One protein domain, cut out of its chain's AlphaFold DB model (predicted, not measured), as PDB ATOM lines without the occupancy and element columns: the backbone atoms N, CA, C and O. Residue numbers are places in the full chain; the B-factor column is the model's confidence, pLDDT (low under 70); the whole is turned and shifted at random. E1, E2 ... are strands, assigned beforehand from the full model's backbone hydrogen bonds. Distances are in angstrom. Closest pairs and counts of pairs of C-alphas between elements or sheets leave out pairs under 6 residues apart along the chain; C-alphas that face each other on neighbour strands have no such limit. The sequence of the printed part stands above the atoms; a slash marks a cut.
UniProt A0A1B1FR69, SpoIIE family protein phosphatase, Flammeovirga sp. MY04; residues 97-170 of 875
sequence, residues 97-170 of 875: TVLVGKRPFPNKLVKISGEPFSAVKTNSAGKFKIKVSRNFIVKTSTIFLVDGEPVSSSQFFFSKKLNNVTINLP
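What this domain is: This is residues 97 to 170 of the 875 residues of the protein "SpoIIE family protein phosphatase" of Flammeovirga sp. MY04 (UniProt A0A1B1FR69). A compact body with little regular structure: a wall of three strands, E1, E6, E5 in order, mixed, with the antiparallel pair E2 and E4 and the lone strand E3 over one face. The 74 printed residues include six strands, E1 to E6 in chain order, and no named helix; the class is all strand, with 27 residues in named elements. The radius of gyration of the C-alphas is 11.4 A, the spans 31 by 23 by 22 A.

Where its parts are: E6, residues 164 to 169, spans 16.5 A, ending at C-alpha 169 (50.372, -51.831, 24.434). E1 is 97 to 100, from C-alpha 97 (51.456, -42.913, 18.272); E5 156 to 159; E2 109 to 112; E4 144 to 146; E3 127 to 132, 16.2 A.

How they stand to each other: E6 is parallel to E1 (N 99 and O 167, 2.8 A) and forms a hairpin with E5 (N 157 and O 166, 2.8 A). E2 and E4 are antiparallel (N 111 and O 145, 2.9 A). E3 pairs with no named strand; its closest C-alpha pair with E1 is Lys 127 and Thr 97, 4.2 A.

The domain as a whole: The printed part has no cut. Links E2 to E3 and E3 to E4 are long. Mean pLDDT of the printed part is 71.4; residues 113 to 120 and 133 to 141 are among those under 70.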
ATOM      1  N   THR A  97      50.241 -42.479  17.565       88.62
ATOM      2  CA  THR A  97      51.456 -42.913  18.272       88.62
ATOM      3  C   THR A  97      51.220 -44.259  18.949       88.62
ATOM      4  O   THR A  97      50.218 -44.421  19.640       88.62
ATOM      5  N   VAL A  98      52.149 -45.202  18.788       87.00
ATOM      6  CA  VAL A  98      52.167 -46.488  19.500       87.00
ATOM      7  C   VAL A  98      53.195 -46.432  20.625       87.00
ATOM      8  O   VAL A  98      54.359 -46.076  20.414       87.00
ATOM      9  N   LEU A  99      52.756 -46.802  21.823       85.62
ATOM     10  CA  LEU A  99      53.546 -46.854  23.041       85.62
ATOM     11  C   LEU A  99      53.492 -48.266  23.638       85.62
ATOM     12  O   LEU A  99      52.439 -48.894  23.644       85.62
ATOM     13  N   VAL A 100      54.601 -48.735  24.208       85.25
ATOM     14  CA  VAL A 100      54.655 -49.920  25.083       85.25
ATOM     15  C   VAL A 100      55.099 -49.448  26.457       85.25
ATOM     16  O   VAL A 100      56.164 -48.841  26.590       85.25
ATOM     17  N   GLY A 101      54.278 -49.654  27.491       77.69
ATOM     18  CA  GLY A 101      54.619 -49.219  28.855       77.69
ATOM     19  C   GLY A 101      55.009 -47.732  28.959       77.69
ATOM     20  O   GLY A 101      55.950 -47.394  29.675       77.69
ATOM     21  N   LYS A 102      54.310 -46.846  28.226       76.94
ATOM     22  CA  LYS A 102      54.567 -45.390  28.102       76.94
ATOM     23  C   LYS A 102      55.845 -44.982  27.345       76.94
ATOM     24  O   LYS A 102      56.197 -43.803  27.360       76.94
ATOM     25  N   ARG A 103      56.540 -45.901  26.667       81.69
ATOM     26  CA  ARG A 103      57.687 -45.587  25.791       81.69
ATOM     27  C   ARG A 103      57.310 -45.720  24.312       81.69
ATOM     28  O   ARG A 103      56.557 -46.638  23.997       81.69
ATOM     29  N   PRO A 104      57.831 -44.863  23.410       85.69
ATOM     30  CA  PRO A 104      57.648 -45.005  21.964       85.69
ATOM     31  C   PRO A 104      57.994 -46.401  21.450       85.69
ATOM     32  O   PRO A 104      59.038 -46.937  21.822       85.69
ATOM     33  N   PHE A 105      57.151 -46.964  20.580       84.94
ATOM     34  CA  PHE A 105      57.379 -48.282  19.989       84.94
ATOM     35  C   PHE A 105      57.626 -48.179  18.472       84.94
ATOM     36  O   PHE A 105      56.670 -48.109  17.693       84.94
ATOM     37  N   PRO A 106      58.899 -48.080  18.041       80.44
ATOM     38  CA  PRO A 106      59.261 -47.839  16.646       80.44
ATOM     39  C   PRO A 106      59.215 -49.107  15.782       80.44
ATOM     40  O   PRO A 106      59.325 -50.222  16.288       80.44
ATOM     41  N   ASN A 107      59.139 -48.915  14.460       71.75
ATOM     42  CA  ASN A 107      59.183 -49.961  13.431       71.75
ATOM     43  C   ASN A 107      58.067 -51.017  13.543       71.75
ATOM     44  O   ASN A 107      58.268 -52.180  13.197       71.75
ATOM     45  N   LYS A 108      56.893 -50.606  14.029       77.56
ATOM     46  CA  LYS A 108      55.704 -51.450  14.169       77.56
ATOM     47  C   LYS A 108      54.721 -51.185  13.053       77.56
ATOM     48  O   LYS A 108      54.474 -50.023  12.735       77.56
ATOM     49  N   LEU A 109      54.184 -52.243  12.462       60.34
ATOM     50  CA  LEU A 109      53.211 -52.150  11.386       60.34
ATOM     51  C   LEU A 109      51.840 -51.820  11.984       60.34
ATOM     52  O   LEU A 109      51.333 -52.584  12.793       60.34
ATOM     53  N   VAL A 110      51.237 -50.700  11.600       73.88
ATOM     54  CA  VAL A 110      49.920 -50.268  12.078       73.88
ATOM     55  C   VAL A 110      48.937 -50.265  10.913       73.88
ATOM     56  O   VAL A 110      49.199 -49.644   9.879       73.88
ATOM     57  N   LYS A 111      47.798 -50.937  11.081       73.75
ATOM     58  CA  LYS A 111      46.689 -50.983  10.114       73.75
ATOM     59  C   LYS A 111      45.366 -50.710  10.824       73.75
ATOM     60  O   LYS A 111      45.235 -50.961  12.017       73.75
ATOM     61  N   ILE A 112      44.381 -50.206  10.090       74.12
ATOM     62  CA  ILE A 112      42.992 -50.129  10.547       74.12
ATOM     63  C   ILE A 112      42.223 -51.243   9.836       74.12
ATOM     64  O   ILE A 112      42.285 -51.345   8.610       74.12
ATOM     65  N   SER A 113      41.551 -52.109  10.592       58.69
ATOM     66  CA  SER A 113      40.769 -53.205  10.013       58.69
ATOM     67  C   SER A 113      39.608 -52.653   9.179       58.69
ATOM     68  O   SER A 113      38.909 -51.747   9.632       58.69
ATOM     69  N   GLY A 114      39.418 -53.183   7.968       51.62
ATOM     70  CA  GLY A 114      38.371 -52.751   7.032       51.62
ATOM     71  C   GLY A 114      38.693 -51.508   6.190       51.62
ATOM     72  O   GLY A 114      37.900 -51.163   5.321       51.62
ATOM     73  N   GLU A 115      39.844 -50.852   6.389       66.94
ATOM     74  CA  GLU A 115      40.273 -49.737   5.533       66.94
ATOM     75  C   GLU A 115      41.158 -50.224   4.361       66.94
ATOM     76  O   GLU A 115      42.078 -51.018   4.583       66.94
ATOM     77  N   PRO A 116      40.939 -49.729   3.123       41.06
ATOM     78  CA  PRO A 116      41.587 -50.224   1.901       41.06
ATOM     79  C   PRO A 116      43.056 -49.788   1.735       41.06
ATOM     80  O   PRO A 116      43.724 -50.205   0.795       41.06
ATOM     81  N   PHE A 117      43.587 -48.936   2.620       56.00
ATOM     82  CA  PHE A 117      44.950 -48.408   2.506       56.00
ATOM     83  C   PHE A 117      45.989 -49.260   3.252       56.00
ATOM     84  O   PHE A 117      45.727 -49.831   4.312       56.00
ATOM     85  N   SER A 118      47.205 -49.311   2.696       50.78
ATOM     86  CA  SER A 118      48.324 -50.127   3.181       50.78
ATOM     87  C   SER A 118      48.730 -49.794   4.622       50.78
ATOM     88  O   SER A 118      48.776 -48.629   5.023       50.78
ATOM     89  N   ALA A 119      49.073 -50.831   5.388       62.34
ATOM     90  CA  ALA A 119      49.600 -50.694   6.739       62.34
ATOM     91  C   ALA A 119      50.884 -49.842   6.747       62.34
ATOM     92  O   ALA A 119      51.723 -49.964   5.854       62.34
ATOM     93  N   VAL A 120      51.060 -48.987   7.755       65.94
ATOM     94  CA  VAL A 120      52.207 -48.065   7.837       65.94
ATOM     95  C   VAL A 120      53.085 -48.391   9.035       65.94
ATOM     96  O   VAL A 120      52.595 -48.840  10.067       65.94
ATOM     97  N   LYS A 121      54.389 -48.128   8.935       71.06
ATOM     98  CA  LYS A 121      55.318 -48.355  10.047       71.06
ATOM     99  C   LYS A 121      55.428 -47.138  10.960       71.06
ATOM    100  O   LYS A 121      55.484 -46.002  10.486       71.06
ATOM    101  N   THR A 122      55.521 -47.371  12.267       79.12
ATOM    102  CA  THR A 122      55.860 -46.318  13.229       79.12
ATOM    103  C   THR A 122      57.311 -45.859  13.063       79.12
ATOM    104  O   THR A 122      58.222 -46.668  12.873       79.12
ATOM    105  N   ASN A 123      57.554 -44.551  13.156       70.69
ATOM    106  CA  ASN A 123      58.906 -43.982  13.128       70.69
ATOM    107  C   ASN A 123      59.641 -44.149  14.477       70.69
ATOM    108  O   ASN A 123      59.108 -44.736  15.417       70.69
ATOM    109  N   SER A 124      60.854 -43.599  14.606       72.44
ATOM    110  CA  SER A 124      61.668 -43.665  15.838       72.44
ATOM    111  C   SER A 124      60.983 -43.088  17.088       72.44
ATOM    112  O   SER A 124      61.316 -43.480  18.203       72.44
ATOM    113  N   ALA A 125      59.998 -42.200  16.916       77.94
ATOM    114  CA  ALA A 125      59.178 -41.635  17.987       77.94
ATOM    115  C   ALA A 125      57.854 -42.396  18.201       77.94
ATOM    116  O   ALA A 125      56.969 -41.897  18.894       77.94
ATOM    117  N   GLY A 126      57.693 -43.586  17.609       78.50
ATOM    118  CA  GLY A 126      56.480 -44.399  17.703       78.50
ATOM    119  C   GLY A 126      55.293 -43.831  16.920       78.50
ATOM    120  O   GLY A 126      54.188 -44.346  17.053       78.50
ATOM    121  N   LYS A 127      55.484 -42.776  16.115       86.94
ATOM    122  CA  LYS A 127      54.396 -42.091  15.402       86.94
ATOM    123  C   LYS A 127      54.094 -42.739  14.058       86.94
ATOM    124  O   LYS A 127      55.020 -43.143  13.358       86.94
ATOM    125  N   PHE A 128      52.823 -42.756  13.678       82.62
ATOM    126  CA  PHE A 128      52.336 -43.235  12.388       82.62
ATOM    127  C   PHE A 128      51.371 -42.233  11.743       82.62
ATOM    128  O   PHE A 128      50.784 -41.393  12.423       82.62
ATOM    129  N   LYS A 129      51.207 -42.333  10.421       82.38
ATOM    130  CA  LYS A 129      50.243 -41.552   9.637       82.38
ATOM    131  C   LYS A 129      49.602 -42.454   8.585       82.38
ATOM    132  O   LYS A 129      50.260 -42.814   7.615       82.38
ATOM    133  N   ILE A 130      48.349 -42.839   8.802       74.62
ATOM    134  CA  ILE A 130      47.585 -43.769   7.958       74.62
ATOM    135  C   ILE A 130      46.615 -42.975   7.092       74.62
ATOM    136  O   ILE A 130      45.911 -42.104   7.594       74.62
ATOM    137  N   LYS A 131      46.573 -43.269   5.793       68.31
ATOM    138  CA  LYS A 131      45.546 -42.742   4.888       68.31
ATOM    139  C   LYS A 131      44.243 -43.513   5.108       68.31
ATOM    140  O   LYS A 131      44.294 -44.726   5.264       68.31
ATOM    141  N   VAL A 132      43.105 -42.825   5.123       70.06
ATOM    142  CA  VAL A 132      41.781 -43.437   5.341       70.06
ATOM    143  C   VAL A 132      40.762 -43.000   4.292       70.06
ATOM    144  O   VAL A 132      40.972 -42.028   3.560       70.06
ATOM    145  N   SER A 133      39.667 -43.750   4.202       56.41
ATOM    146  CA  SER A 133      38.593 -43.575   3.225       56.41
ATOM    147  C   SER A 133      37.819 -42.276   3.444       56.41
ATOM    148  O   SER A 133      37.810 -41.710   4.538       56.41
ATOM    149  N   ARG A 134      37.139 -41.805   2.389       52.50
ATOM    150  CA  ARG A 134      36.546 -40.453   2.270       52.50
ATOM    151  C   ARG A 134      35.606 -40.035   3.424       52.50
ATOM    152  O   ARG A 134      35.414 -38.843   3.615       52.50
ATOM    153  N   ASN A 135      35.066 -40.977   4.208       57.44
ATOM    154  CA  ASN A 135      34.164 -40.727   5.346       57.44
ATOM    155  C   ASN A 135      34.581 -41.457   6.635       57.44
ATOM    156  O   ASN A 135      33.759 -41.656   7.534       57.44
ATOM    157  N   PHE A 136      35.832 -41.906   6.726       65.12
ATOM    158  CA  PHE A 136      36.263 -42.675   7.880       65.12
ATOM    159  C   PHE A 136      36.349 -41.794   9.131       65.12
ATOM    160  O   PHE A 136      37.039 -40.772   9.161       65.12
ATOM    161  N   ILE A 137      35.652 -42.211  10.186       66.88
ATOM    162  CA  ILE A 137      35.670 -41.578  11.503       66.88
ATOM    163  C   ILE A 137      36.121 -42.642  12.495       66.88
ATOM    164  O   ILE A 137      35.540 -43.725  12.537       66.88
ATOM    165  N   VAL A 138      37.119 -42.322  13.321       68.62
ATOM    166  CA  VAL A 138      37.518 -43.208  14.421       68.62
ATOM    167  C   VAL A 138      36.362 -43.299  15.416       68.62
ATOM    168  O   VAL A 138      35.989 -42.304  16.041       68.62
ATOM    169  N   LYS A 139      35.793 -44.495  15.547       66.50
ATOM    170  CA  LYS A 139      34.745 -44.849  16.510       66.50
ATOM    171  C   LYS A 139      35.344 -45.732  17.603       66.50
ATOM    172  O   LYS A 139      36.443 -46.262  17.462       66.50
ATOM    173  N   THR A 140      34.606 -45.942  18.687       63.66
ATOM    174  CA  THR A 140      34.977 -46.912  19.735       63.66
ATOM    175  C   THR A 140      35.053 -48.350  19.212       63.66
ATOM    176  O   THR A 140      35.782 -49.159  19.776       63.66
ATOM    177  N   SER A 141      34.352 -48.654  18.116       59.88
ATOM    178  CA  SER A 141      34.400 -49.937  17.405       59.88
ATOM    179  C   SER A 141      35.534 -50.052  16.378       59.88
ATOM    180  O   SER A 141      35.672 -51.094  15.743       59.88
ATOM    181  N   THR A 142      36.346 -49.008  16.176       71.19
ATOM    182  CA  THR A 142      37.473 -49.068  15.238       71.19
ATOM    183  C   THR A 142      38.536 -50.041  15.746       71.19
ATOM    184  O   THR A 142      39.060 -49.873  16.843       71.19
ATOM    185  N   ILE A 143      38.899 -51.024  14.921       73.81
ATOM    186  CA  ILE A 143      39.931 -52.011  15.250       73.81
ATOM    187  C   ILE A 143      41.261 -51.561  14.644       73.81
ATOM    188  O   ILE A 143      41.425 -51.541  13.421       73.81
ATOM    189  N   PHE A 144      42.220 -51.221  15.502       79.94
ATOM    190  CA  PHE A 144      43.614 -51.035  15.104       79.94
ATOM    191  C   PHE A 144      44.348 -52.371  15.201       79.94
ATOM    192  O   PHE A 144      44.182 -53.096  16.175       79.94
ATOM    193  N   LEU A 145      45.173 -52.677  14.208       70.31
ATOM    194  CA  LEU A 145      46.070 -53.825  14.193       70.31
ATOM    195  C   LEU A 145      47.500 -53.312  14.360       70.31
ATOM    196  O   LEU A 145      47.905 -52.410  13.621       70.31
ATOM    197  N   VAL A 146      48.266 -53.882  15.293       79.06
ATOM    198  CA  VAL A 146      49.709 -53.634  15.428       79.06
ATOM    199  C   VAL A 146      50.451 -54.953  15.222       79.06
ATOM    200  O   VAL A 146      50.232 -55.898  15.967       79.06
ATOM    201  N   ASP A 147      51.294 -55.028  14.189       70.69
ATOM    202  CA  ASP A 147      51.947 -56.259  13.706       70.69
ATOM    203  C   ASP A 147      50.961 -57.421  13.443       70.69
ATOM    204  O   ASP A 147      51.305 -58.587  13.584       70.69
ATOM    205  N   GLY A 148      49.730 -57.096  13.032       49.06
ATOM    206  CA  GLY A 148      48.681 -58.080  12.733       49.06
ATOM    207  C   GLY A 148      47.784 -58.436  13.921       49.06
ATOM    208  O   GLY A 148      46.716 -59.000  13.705       49.06
ATOM    209  N   GLU A 149      48.141 -58.024  15.140       65.25
ATOM    210  CA  GLU A 149      47.350 -58.292  16.344       65.25
ATOM    211  C   GLU A 149      46.339 -57.164  16.625       65.25
ATOM    212  O   GLU A 149      46.717 -55.983  16.604       65.25
ATOM    213  N   PRO A 150      45.059 -57.479  16.906       67.12
ATOM    214  CA  PRO A 150      44.050 -56.482  17.239       67.12
ATOM    215  C   PRO A 150      44.314 -55.838  18.600       67.12
ATOM    216  O   PRO A 150      44.425 -56.491  19.635       67.12
ATOM    217  N   VAL A 151      44.359 -54.511  18.595       76.75
ATOM    218  CA  VAL A 151      44.451 -53.677  19.791       76.75
ATOM    219  C   VAL A 151      43.079 -53.637  20.461       76.75
ATOM    220  O   VAL A 151      42.077 -53.307  19.825       76.75
ATOM    221  N   SER A 152      43.028 -53.928  21.762       71.56
ATOM    222  CA  SER A 152      41.791 -53.813  22.541       71.56
ATOM    223  C   SER A 152      41.272 -52.370  22.523       71.56
ATOM    224  O   SER A 152      42.049 -51.420  22.583       71.56
ATOM    225  N   SER A 153      39.952 -52.177  22.535       63.81
ATOM    226  CA  SER A 153      39.332 -50.844  22.625       63.81
ATOM    227  C   SER A 153      39.761 -50.051  23.868       63.81
ATOM    228  O   SER A 153      39.774 -48.825  23.846       63.81
ATOM    229  N   SER A 154      40.188 -50.737  24.934       72.31
ATOM    230  CA  SER A 154      40.763 -50.129  26.145       72.31
ATOM    231  C   SER A 154      42.209 -49.633  25.982       72.31
ATOM    232  O   SER A 154      42.711 -48.873  26.811       72.31
ATOM    233  N   GLN A 155      42.891 -50.064  24.921       76.75
ATOM    234  CA  GLN A 155      44.307 -49.816  24.662       76.75
ATOM    235  C   GLN A 155      44.537 -48.691  23.651       76.75
ATOM    236  O   GLN A 155      45.690 -48.336  23.421       76.75
ATOM    237  N   PHE A 156      43.498 -48.086  23.069       81.25
ATOM    238  CA  PHE A 156      43.662 -46.900  22.230       81.25
ATOM    239  C   PHE A 156      42.725 -45.757  22.621       81.25
ATOM    240  O   PHE A 156      41.615 -45.957  23.101       81.25
ATOM    241  N   PHE A 157      43.185 -44.527  22.404       78.62
ATOM    242  CA  PHE A 157      42.431 -43.307  22.670       78.62
ATOM    243  C   PHE A 157      42.513 -42.367  21.470       78.62
ATOM    244  O   PHE A 157      43.608 -42.067  20.993       78.62
ATOM    245  N   PHE A 158      41.368 -41.864  21.008       77.31
ATOM    246  CA  PHE A 158      41.302 -40.869  19.939       77.31
ATOM    247  C   PHE A 158      40.972 -39.482  20.493       77.31
ATOM    248  O   PHE A 158      39.927 -39.268  21.108       77.31
ATOM    249  N   SER A 159      41.844 -38.508  20.228       71.56
ATOM    250  CA  SER A 159      41.607 -37.107  20.570       71.56
ATOM    251  C   SER A 159      41.023 -36.357  19.377       71.56
ATOM    252  O   SER A 159      41.755 -35.942  18.478       71.56
ATOM    253  N   LYS A 160      39.709 -36.099  19.401       56.03
ATOM    254  CA  LYS A 160      39.012 -35.318  18.360       56.03
ATOM    255  C   LYS A 160      39.560 -33.889  18.218       56.03
ATOM    256  O   LYS A 160      39.546 -33.334  17.127       56.03
ATOM    257  N   LYS A 161      40.084 -33.305  19.306       48.50
ATOM    258  CA  LYS A 161      40.676 -31.952  19.330       48.50
ATOM    259  C   LYS A 161      42.054 -31.885  18.659       48.50
ATOM    260  O   LYS A 161      42.413 -30.840  18.131       48.50
ATOM    261  N   LEU A 162      42.822 -32.977  18.701       46.12
ATOM    262  CA  LEU A 162      44.178 -33.062  18.137       46.12
ATOM    263  C   LEU A 162      44.244 -33.891  16.846       46.12
ATOM    264  O   LEU A 162      45.320 -34.012  16.272       46.12
ATOM    265  N   ASN A 163      43.119 -34.476  16.422       60.75
ATOM    266  CA  ASN A 163      43.012 -35.420  15.310       60.75
ATOM    267  C   ASN A 163      44.090 -36.526  15.348       60.75
ATOM    268  O   ASN A 163      44.757 -36.796  14.351       60.75
ATOM    269  N   ASN A 164      44.293 -37.122  16.532       79.06
ATOM    270  CA  ASN A 164      45.410 -38.031  16.808       79.06
ATOM    271  C   ASN A 164      44.969 -39.241  17.657       79.06
ATOM    272  O   ASN A 164      44.187 -39.084  18.600       79.06
ATOM    273  N   VAL A 165      45.488 -40.431  17.339       84.94
ATOM    274  CA  VAL A 165      45.246 -41.704  18.044       84.94
ATOM    275  C   VAL A 165      46.462 -42.100  18.886       84.94
ATOM    276  O   VAL A 165      47.576 -42.192  18.387       84.94
ATOM    277  N   THR A 166      46.279 -42.414  20.165       86.88
ATOM    278  CA  THR A 166      47.338 -43.000  21.008       86.88
ATOM    279  C   THR A 166      47.020 -44.456  21.306       86.88
ATOM    280  O   THR A 166      45.968 -44.723  21.874       86.88
ATOM    281  N   ILE A 167      47.920 -45.376  20.958       86.81
ATOM    282  CA  ILE A 167      47.834 -46.816  21.240       86.81
ATOM    283  C   ILE A 167      48.832 -47.157  22.356       86.81
ATOM    284  O   ILE A 167      50.016 -46.861  22.229       86.81
ATOM    285  N   ASN A 168      48.369 -47.785  23.435       86.62
ATOM    286  CA  ASN A 168      49.145 -48.215  24.597       86.62
ATOM    287  C   ASN A 168      49.109 -49.741  24.728       86.62
ATOM    288  O   ASN A 168      48.152 -50.312  25.249       86.62
ATOM    289  N   LEU A 169      50.184 -50.393  24.300       82.94
ATOM    290  CA  LEU A 169      50.372 -51.831  24.434       82.94
ATOM    291  C   LEU A 169      50.964 -52.188  25.815       82.94
ATOM    292  O   LEU A 169      51.790 -51.433  26.358       82.94
ATOM    293  N   PRO A 170      50.569 -53.332  26.402       76.81
ATOM    294  CA  PRO A 170      51.184 -53.848  27.619       76.81
ATOM    295  C   PRO A 170      52.652 -54.224  27.362       76.81
ATOM    296  O   PRO A 170      53.021 -54.654  26.273       76.81
TER     297      PRO A 170